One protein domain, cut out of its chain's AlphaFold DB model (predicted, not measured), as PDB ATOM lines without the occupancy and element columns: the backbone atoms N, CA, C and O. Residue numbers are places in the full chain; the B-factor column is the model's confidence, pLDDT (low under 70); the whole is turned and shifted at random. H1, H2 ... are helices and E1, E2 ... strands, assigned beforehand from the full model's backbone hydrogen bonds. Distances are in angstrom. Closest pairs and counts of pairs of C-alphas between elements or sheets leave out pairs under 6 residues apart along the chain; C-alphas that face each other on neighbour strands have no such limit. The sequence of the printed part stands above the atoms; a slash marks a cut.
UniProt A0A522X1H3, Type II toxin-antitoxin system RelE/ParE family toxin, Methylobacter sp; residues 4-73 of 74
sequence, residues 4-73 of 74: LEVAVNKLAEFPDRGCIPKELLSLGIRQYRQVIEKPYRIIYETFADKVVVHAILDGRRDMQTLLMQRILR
ATOM      1  N   LEU A   4      41.749  29.229 264.803       75.69
ATOM      2  CA  LEU A   4      40.893  28.156 265.301       75.69
ATOM      3  C   LEU A   4      41.104  26.839 264.541       75.69
ATOM      4  O   LEU A   4      41.170  25.781 265.160       75.69
ATOM      5  N   GLU A   5      41.261  26.899 263.220       78.81
ATOM      6  CA  GLU A   5      41.509  25.730 262.372       78.81
ATOM      7  C   GLU A   5      42.856  25.085 262.724       78.81
ATOM      8  O   GLU A   5      42.946  23.877 262.940       78.81
ATOM      9  N   VAL A   6      43.893  25.910 262.911       81.44
ATOM     10  CA  VAL A   6      45.217  25.457 263.364       81.44
ATOM     11  C   VAL A   6      45.134  24.775 264.731       81.44
ATOM     12  O   VAL A   6      45.784  23.755 264.961       81.44
ATOM     13  N   ALA A   7      44.338  25.314 265.653       79.12
ATOM     14  CA  ALA A   7      44.178  24.724 266.974       79.12
ATOM     15  C   ALA A   7      43.407  23.397 266.959       79.12
ATOM     16  O   ALA A   7      43.749  22.494 267.729       79.12
ATOM     17  N   VAL A   8      42.396  23.269 266.095       79.81
ATOM     18  CA  VAL A   8      41.642  22.021 265.913       79.81
ATOM     19  C   VAL A   8      42.518  20.950 265.266       79.81
ATOM     20  O   VAL A   8      42.560  19.832 265.768       79.81
ATOM     21  N   ASN A   9      43.306  21.290 264.247       82.75
ATOM     22  CA  ASN A   9      44.231  20.333 263.631       82.75
ATOM     23  C   ASN A   9      45.282  19.829 264.634       82.75
ATOM     24  O   ASN A   9      45.517  18.628 264.739       82.75
ATOM     25  N   LYS A  10      45.811  20.715 265.487       82.38
ATOM     26  CA  LYS A  10      46.728  20.330 266.577       82.38
ATOM     27  C   LYS A  10      46.098  19.418 267.632       82.38
ATOM     28  O   LYS A  10      46.830  18.739 268.345       82.38
ATOM     29  N   LEU A  11      44.769  19.421 267.789       82.69
ATOM     30  CA  LEU A  11      44.094  18.475 268.686       82.69
ATOM     31  C   LEU A  11      44.157  17.043 268.150       82.69
ATOM     32  O   LEU A  11      44.209  16.125 268.959       82.69
ATOM     33  N   ALA A  12      44.182  16.855 266.827       77.06
ATOM     34  CA  ALA A  12      44.324  15.533 266.222       77.06
ATOM     35  C   ALA A  12      45.725  14.945 266.466       77.06
ATOM     36  O   ALA A  12      45.853  13.752 266.720       77.06
ATOM     37  N   GLU A  13      46.762  15.787 266.440       81.88
ATOM     38  CA  GLU A  13      48.151  15.375 266.689       81.88
ATOM     39  C   GLU A  13      48.469  15.219 268.184       81.88
ATOM     40  O   GLU A  13      49.222  14.330 268.576       81.88
ATOM     41  N   PHE A  14      47.889  16.075 269.032       83.31
ATOM     42  CA  PHE A  14      48.176  16.129 270.469       83.31
ATOM     43  C   PHE A  14      46.885  16.167 271.306       83.31
ATOM     44  O   PHE A  14      46.593  17.179 271.959       83.31
ATOM     45  N   PRO A  15      46.100  15.076 271.328       81.06
ATOM     46  CA  PRO A  15      44.821  15.013 272.039       81.06
ATOM     47  C   PRO A  15      44.958  15.180 273.559       81.06
ATOM     48  O   PRO A  15      44.067  15.734 274.205       81.06
ATOM     49  N   ASP A  16      46.086  14.782 274.148       82.38
ATOM     50  CA  ASP A  16      46.317  14.853 275.595       82.38
ATOM     51  C   ASP A  16      46.679  16.245 276.129       82.38
ATOM     52  O   ASP A  16      46.738  16.438 277.344       82.38
ATOM     53  N   ARG A  17      46.879  17.241 275.252       84.31
ATOM     54  CA  ARG A  17      47.282  18.605 275.652       84.31
ATOM     55  C   ARG A  17      46.199  19.373 276.418       84.31
ATOM     56  O   ARG A  17      46.501  20.352 277.097       84.31
ATOM     57  N   GLY A  18      44.937  18.978 276.265       85.06
ATOM     58  CA  GLY A  18      43.812  19.615 276.936       85.06
ATOM     59  C   GLY A  18      43.646  19.138 278.371       85.06
ATOM     60  O   GLY A  18      43.804  17.955 278.681       85.06
ATOM     61  N   CYS A  19      43.289  20.072 279.246       89.56
ATOM     62  CA  CYS A  19      42.992  19.795 280.646       89.56
ATOM     63  C   CYS A  19      41.515  19.437 280.831       89.56
ATOM     64  O   CYS A  19      40.675  19.802 280.014       89.56
ATOM     65  N   ILE A  20      41.174  18.741 281.913       88.94
ATOM     66  CA  ILE A  20      39.769  18.490 282.259       88.94
ATOM     67  C   ILE A  20      39.163  19.811 282.769       88.94
ATOM     68  O   ILE A  20      39.770  20.447 283.641       88.94
ATOM     69  N   PRO A  21      37.997  20.255 282.255       86.25
ATOM     70  CA  PRO A  21      37.296  21.421 282.788       86.25
ATOM     71  C   PRO A  21      37.035  21.251 284.286       86.25
ATOM     72  O   PRO A  21      36.541  20.208 284.714       86.25
ATOM     73  N   LYS A  22      37.367  22.260 285.099       85.44
ATOM     74  CA  LYS A  22      37.232  22.160 286.564       85.44
ATOM     75  C   LYS A  22      35.782  21.917 286.982       85.44
ATOM     76  O   LYS A  22      35.555  21.202 287.949       85.44
ATOM     77  N   GLU A  23      34.834  22.470 286.227       82.44
ATOM     78  CA  GLU A  23      33.394  22.329 286.446       82.44
ATOM     79  C   GLU A  23      32.947  20.866 286.277       82.44
ATOM     80  O   GLU A  23      32.124  20.361 287.037       82.44
ATOM     81  N   LEU A  24      33.534  20.157 285.308       82.56
ATOM     82  CA  LEU A  24      33.269  18.738 285.066       82.56
ATOM     83  C   LEU A  24      34.035  17.855 286.053       82.56
ATOM     84  O   LEU A  24      33.481  16.889 286.577       82.56
ATOM     85  N   LEU A  25      35.269  18.239 286.387       86.00
ATOM     86  CA  LEU A  25      36.074  17.544 287.384       86.00
ATOM     87  C   LEU A  25      35.392  17.534 288.760       86.00
ATOM     88  O   LEU A  25      35.394  16.495 289.417       86.00
ATOM     89  N   SER A  26      34.768  18.646 289.177       83.94
ATOM     90  CA  SER A  26      33.996  18.713 290.429       83.94
ATOM     91  C   SER A  26      32.764  17.806 290.441       83.94
ATOM     92  O   SER A  26      32.305  17.426 291.512       83.94
ATOM     93  N   LEU A  27      32.256  17.427 289.267       83.19
ATOM     94  CA  LEU A  27      31.144  16.487 289.105       83.19
ATOM     95  C   LEU A  27      31.618  15.033 288.933       83.19
ATOM     96  O   LEU A  27      30.807  14.145 288.695       83.19
ATOM     97  N   GLY A  28      32.930  14.773 289.019       85.31
ATOM     98  CA  GLY A  28      33.516  13.451 288.780       85.31
ATOM     99  C   GLY A  28      33.629  13.068 287.299       85.31
ATOM    100  O   GLY A  28      34.049  11.956 286.986       85.31
ATOM    101  N   ILE A  29      33.307  13.983 286.385       86.19
ATOM    102  CA  ILE A  29      33.307  13.756 284.940       86.19
ATOM    103  C   ILE A  29      34.712  14.030 284.398       86.19
ATOM    104  O   ILE A  29      35.223  15.148 284.480       86.19
ATOM    105  N   ARG A  30      35.351  12.997 283.839       88.00
ATOM    106  CA  ARG A  30      36.757  13.045 283.394       88.00
ATOM    107  C   ARG A  30      36.954  12.762 281.908       88.00
ATOM    108  O   ARG A  30      38.066  12.935 281.422       88.00
ATOM    109  N   GLN A  31      35.906  12.347 281.194       88.38
ATOM    110  CA  GLN A  31      36.012  12.032 279.765       88.38
ATOM    111  C   GLN A  31      36.219  13.274 278.881       88.38
ATOM    112  O   GLN A  31      36.805  13.180 277.807       88.38
ATOM    113  N   TYR A  32      35.787  14.452 279.342       89.62
ATOM    114  CA  TYR A  32      35.901  15.688 278.574       89.62
ATOM    115  C   TYR A  32      37.190  16.438 278.882       89.62
ATOM    116  O   TYR A  32      37.589  16.606 280.038       89.62
ATOM    117  N   ARG A  33      37.786  16.980 277.825       90.94
ATOM    118  CA  ARG A  33      38.956  17.848 277.863       90.94
ATOM    119  C   ARG A  33      38.636  19.189 277.225       90.94
ATOM    120  O   ARG A  33      37.722  19.320 276.411       90.94
ATOM    121  N   GLN A  34      39.405  20.199 277.602       90.00
ATOM    122  CA  GLN A  34      39.330  21.532 277.036       90.00
ATOM    123  C   GLN A  34      40.701  22.064 276.627       90.00
ATOM    124  O   GLN A  34      41.706  21.840 277.304       90.00
ATOM    125  N   VAL A  35      40.709  22.851 275.555       89.69
ATOM    126  CA  VAL A  35      41.814  23.742 275.185       89.69
ATOM    127  C   VAL A  35      41.270  25.164 275.068       89.69
ATOM    128  O   VAL A  35      40.141  25.375 274.623       89.69
ATOM    129  N   ILE A  36      42.056  26.143 275.515       85.69
ATOM    130  CA  ILE A  36      41.698  27.563 275.469       85.69
ATOM    131  C   ILE A  36      42.532  28.231 274.378       85.69
ATOM    132  O   ILE A  36      43.744  28.353 274.515       85.69
ATOM    133  N   GLU A  37      41.859  28.705 273.339       84.06
ATOM    134  CA  GLU A  37      42.409  29.495 272.238       84.06
ATOM    135  C   GLU A  37      41.693  30.837 272.249       84.06
ATOM    136  O   GLU A  37      40.645  31.002 271.625       84.06
ATOM    137  N   LYS A  38      42.198  31.775 273.059       78.19
ATOM    138  CA  LYS A  38      41.480  33.011 273.404       78.19
ATOM    139  C   LYS A  38      40.896  33.706 272.155       78.19
ATOM    140  O   LYS A  38      41.623  33.903 271.187       78.19
ATOM    141  N   PRO A  39      39.626  34.154 272.198       83.56
ATOM    142  CA  PRO A  39      38.690  34.081 273.326       83.56
ATOM    143  C   PRO A  39      37.970  32.728 273.455       83.56
ATOM    144  O   PRO A  39      37.206  32.545 274.394       83.56
ATOM    145  N   TYR A  40      38.200  31.781 272.551       85.00
ATOM    146  CA  TYR A  40      37.456  30.533 272.465       85.00
ATOM    147  C   TYR A  40      37.983  29.443 273.404       85.00
ATOM    148  O   TYR A  40      39.165  29.354 273.731       85.00
ATOM    149  N   ARG A  41      37.077  28.567 273.828       86.75
ATOM    150  CA  ARG A  41      37.346  27.318 274.532       86.75
ATOM    151  C   ARG A  41      36.753  26.187 273.702       86.75
ATOM    152  O   ARG A  41      35.560  26.186 273.400       86.75
ATOM    153  N   ILE A  42      37.597  25.235 273.334       88.19
ATOM    154  CA  ILE A  42      37.217  24.039 272.587       88.19
ATOM    155  C   ILE A  42      37.061  22.917 273.600       88.19
ATOM    156  O   ILE A  42      38.003  22.629 274.335       88.19
ATOM    157  N   ILE A  43      35.883  22.305 273.640       88.56
ATOM    158  CA  ILE A  43      35.571  21.153 274.480       88.56
ATOM    159  C   ILE A  43      35.484  19.936 273.584       88.56
ATOM    160  O   ILE A  43      34.739  19.926 272.601       88.56
ATOM    161  N   TYR A  44      36.251  18.917 273.930       90.75
ATOM    162  CA  TYR A  44      36.380  17.719 273.133       90.75
ATOM    163  C   TYR A  44      36.527  16.488 274.017       90.75
ATOM    164  O   TYR A  44      36.777  16.574 275.219       90.75
ATOM    165  N   GLU A  45      36.355  15.338 273.397       90.88
ATOM    166  CA  GLU A  45      36.546  14.029 273.994       90.88
ATOM    167  C   GLU A  45      37.517  13.232 273.128       90.88
ATOM    168  O   GLU A  45      37.516  13.341 271.897       90.88
ATOM    169  N   THR A  46      38.376  12.466 273.788       88.94
ATOM    170  CA  THR A  46      39.397  11.641 273.145       88.94
ATOM    171  C   THR A  46      38.962  10.186 273.202       88.94
ATOM    172  O   THR A  46      38.845   9.620 274.289       88.94
ATOM    173  N   PHE A  47      38.752   9.585 272.039       86.56
ATOM    174  CA  PHE A  47      38.576   8.146 271.871       86.56
ATOM    175  C   PHE A  47      39.894   7.523 271.395       86.56
ATOM    176  O   PHE A  47      40.845   8.241 271.090       86.56
ATOM    177  N   ALA A  48      39.955   6.191 271.322       83.62
ATOM    178  CA  ALA A  48      41.177   5.469 270.960       83.62
ATOM    179  C   ALA A  48      41.763   5.888 269.595       83.62
ATOM    180  O   ALA A  48      42.977   5.888 269.428       83.62
ATOM    181  N   ASP A  49      40.910   6.248 268.637       85.81
ATOM    182  CA  ASP A  49      41.268   6.525 267.243       85.81
ATOM    183  C   ASP A  49      40.864   7.926 266.762       85.81
ATOM    184  O   ASP A  49      41.174   8.310 265.635       85.81
ATOM    185  N   LYS A  50      40.146   8.701 267.585       87.38
ATOM    186  CA  LYS A  50      39.576   9.980 267.151       87.38
ATOM    187  C   LYS A  50      39.388  10.981 268.277       87.38
ATOM    188  O   LYS A  50      39.150  10.638 269.433       87.38
ATOM    189  N   VAL A  51      39.384  12.247 267.881       89.12
ATOM    190  CA  VAL A  51      38.999  13.379 268.721       89.12
ATOM    191  C   VAL A  51      37.643  13.888 268.262       89.12
ATOM    192  O   VAL A  51      37.461  14.208 267.090       89.12
ATOM    193  N   VAL A  52      36.687  13.975 269.183       89.56
ATOM    194  CA  VAL A  52      35.351  14.513 268.906       89.56
ATOM    195  C   VAL A  52      35.215  15.861 269.588       89.56
ATOM    196  O   VAL A  52      35.243  15.951 270.814       89.56
ATOM    197  N   VAL A  53      35.057  16.920 268.795       88.81
ATOM    198  CA  VAL A  53      34.776  18.262 269.310       88.81
ATOM    199  C   VAL A  53      33.280  18.377 269.589       88.81
ATOM    200  O   VAL A  53      32.465  18.330 268.672       88.81
ATOM    201  N   HIS A  54      32.924  18.552 270.859       86.75
ATOM    202  CA  HIS A  54      31.536  18.684 271.308       86.75
ATOM    203  C   HIS A  54      31.056  20.135 271.273       86.75
ATOM    204  O   HIS A  54      29.887  20.408 270.995       86.75
ATOM    205  N   ALA A  55      31.944  21.091 271.562       84.00
ATOM    206  CA  ALA A  55      31.594  22.505 271.545       84.00
ATOM    207  C   ALA A  55      32.809  23.409 271.320       84.00
ATOM    208  O   ALA A  55      33.887  23.172 271.860       84.00
ATOM    209  N   ILE A  56      32.591  24.505 270.597       85.56
ATOM    210  CA  ILE A  56      33.490  25.660 270.555       85.56
ATOM    211  C   ILE A  56      32.703  26.826 271.144       85.56
ATOM    212  O   ILE A  56      31.655  27.205 270.620       85.56
ATOM    213  N   LEU A  57      33.156  27.326 272.287       82.56
ATOM    214  CA  LEU A  57      32.459  28.337 273.078       82.56
ATOM    215  C   LEU A  57      33.337  29.575 273.194       82.56
ATOM    216  O   LEU A  57      34.546  29.456 273.336       82.56
ATOM    217  N   ASP A  58      32.749  30.766 273.169       81.94
ATOM    218  CA  ASP A  58      33.464  31.970 273.592       81.94
ATOM    219  C   ASP A  58      33.596  31.934 275.124       81.94
ATOM    220  O   ASP A  58      32.594  31.967 275.842       81.94
ATOM    221  N   GLY A  59      34.831  31.841 275.623       70.38
ATOM    222  CA  GLY A  59      35.167  31.742 277.044       70.38
ATOM    223  C   GLY A  59      34.845  32.996 277.859       70.38
ATOM    224  O   GLY A  59      35.091  33.012 279.062       70.38
ATOM    225  N   ARG A  60      34.303  34.044 277.226       74.88
ATOM    226  CA  ARG A  60      33.729  35.221 277.896       74.88
ATOM    227  C   ARG A  60      32.307  34.984 278.421       74.88
ATOM    228  O   ARG A  60      31.794  35.835 279.138       74.88
ATOM    229  N   ARG A  61      31.647  33.879 278.049       67.38
ATOM    230  CA  ARG A  61      30.296  33.518 278.522       67.38
ATOM    231  C   ARG A  61      30.354  32.662 279.792       67.38
ATOM    232  O   ARG A  61      31.374  32.033 280.059       67.38
ATOM    233  N   ASP A  62      29.253  32.616 280.549       71.12
ATOM    234  CA  ASP A  62      29.111  31.775 281.748       71.12
ATOM    235  C   ASP A  62      29.280  30.287 281.391       71.12
ATOM    236  O   ASP A  62      28.380  29.618 280.875       71.12
ATOM    237  N   MET A  63      30.501  29.797 281.596       69.12
ATOM    238  CA  MET A  63      30.932  28.477 281.152       69.12
ATOM    239  C   MET A  63      30.213  27.357 281.886       69.12
ATOM    240  O   MET A  63      29.935  26.333 281.269       69.12
ATOM    241  N   GLN A  64      29.898  27.548 283.167       66.38
ATOM    242  CA  GLN A  64      29.241  26.539 283.987       66.38
ATOM    243  C   GLN A  64      27.822  26.282 283.473       66.38
ATOM    244  O   GLN A  64      27.460  25.135 283.212       66.38
ATOM    245  N   THR A  65      27.066  27.351 283.216       68.94
ATOM    246  CA  THR A  65      25.702  27.262 282.681       68.94
ATOM    247  C   THR A  65      25.684  26.633 281.284       68.94
ATOM    248  O   THR A  65      24.900  25.720 281.016       68.94
ATOM    249  N   LEU A  66      26.585  27.060 280.390       72.06
ATOM    250  CA  LEU A  66      26.648  26.548 279.014       72.06
ATOM    251  C   LEU A  66      27.076  25.076 278.931       72.06
ATOM    252  O   LEU A  66      26.553  24.327 278.101       72.06
ATOM    253  N   LEU A  67      28.026  24.661 279.773       70.69
ATOM    254  CA  LEU A  67      28.468  23.271 279.883       70.69
ATOM    255  C   LEU A  67      27.341  22.370 280.381       70.69
ATOM    256  O   LEU A  67      27.092  21.329 279.773       70.69
ATOM    257  N   MET A  68      26.644  22.785 281.442       69.44
ATOM    258  CA  MET A  68      25.526  22.021 281.996       69.44
ATOM    259  C   MET A  68      24.415  21.826 280.956       69.44
ATOM    260  O   MET A  68      24.002  20.693 280.723       69.44
ATOM    261  N   GLN A  69      24.010  22.880 280.242       69.56
ATOM    262  CA  GLN A  69      22.950  22.777 279.231       69.56
ATOM    263  C   GLN A  69      23.320  21.887 278.034       69.56
ATOM    264  O   GLN A  69      22.473  21.162 277.515       69.56
ATOM    265  N   ARG A  70      24.573  21.932 277.561       71.50
ATOM    266  CA  ARG A  70      24.975  21.191 276.351       71.50
ATOM    267  C   ARG A  70      25.396  19.754 276.613       71.50
ATOM    268  O   ARG A  70      25.083  18.889 275.802       71.50
ATOM    269  N   ILE A  71      26.140  19.516 277.692       69.06
ATOM    270  CA  ILE A  71      26.741  18.206 277.965       69.06
ATOM    271  C   ILE A  71      25.822  17.351 278.832       69.06
ATOM    272  O   ILE A  71      25.675  16.164 278.564       69.06
ATOM    273  N   LEU A  72      25.184  17.943 279.845       67.81
ATOM    274  CA  LEU A  72      24.373  17.182 280.796       67.81
ATOM    275  C   LEU A  72      22.901  17.059 280.378       67.81
ATOM    276  O   LEU A  72      22.206  16.226 280.949       67.81
ATOM    277  N   ARG A  73      22.437  17.830 279.376       61.41
ATOM    278  CA  ARG A  73      21.027  17.876 278.926       61.41
ATOM    279  C   ARG A  73      20.023  17.923 280.097       61.41
ATOM    280  O   ARG A  73      19.000  17.240 280.045       61.41
TER     281      ARG A  73
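AT A GLANCE: This is residues 4 to 73 of the 74 residues of the protein "Type II toxin-antitoxin system RelE/ParE family toxin" of Methylobacter sp (UniProt A0A522X1H3). A strongly twisted sheet of three strands, E1 to E3, makes the middle of the domain, with H1 over one face and H3 over the opposite face. The small helix H2 only grazes the sheet, near H3. The printed part has 70 residues, with named elements in the order H1 H2 E1 E2 E3 H3; the sheet's order is E1 - E2 - E3, all antiparallel, and the class is mixed, helices and strands. It is compact, with a radius of gyration of the C-alphas of 11.5 A and spans of 29 by 26 by 18 A.

IN THESE COORDINATES: Find C-alpha 4 at (40.893, 28.156, 265.301), where H1 begins; it covers residues 4 to 13, 14.8 A. H2 is residues 22 to 25. E1, residues 32 to 37, runs 16.5 A; E2, residues 40 to 46, 19.0 A; E3, residues 51 to 58, 20.0 A, bending by 57 degrees at residue 54. H3, residues 63 to 72, runs 13.1 A to C-alpha 72 at (24.373, 17.182, 280.796).

HOW THE PARTS SIT: E1, E2 and E3 form a meander, each strand the antiparallel neighbour of the one before, in two hairpins. Look for N 35 and O 42 at 3.0 A between E1 and E2, and N 43 and O 55 at 2.8 A between E2 and E3. H1 runs along the strands over E2, at a height over the sheet of 8.6 A; its closest C-alphas to E3 are Ala 12 and Val 51, 6.3 A. H3 lies over E2 and E3 at 9.9 A, only just along the strands, at 29.9 degrees to E3 on the local plane. H2 and H3 are close but not clearly touching, with the closest C-alphas, Glu 23 and Gln 64, 6.4 A apart. H1 and H3 are apart. Each O i to N i+4 pair in H3 is within hydrogen-bond range, 4 of 6 are in H1, and H2 is too short for one.

THE WHOLE: The C-alphas of Asp 49 and Asp 62, the two farthest apart, are 31.6 A apart. The printed part has no cut and no long link. Mean pLDDT of the printed part is 81.7; residues 61, 63 to 65, 68 to 69 and 71 to 73 are under 70.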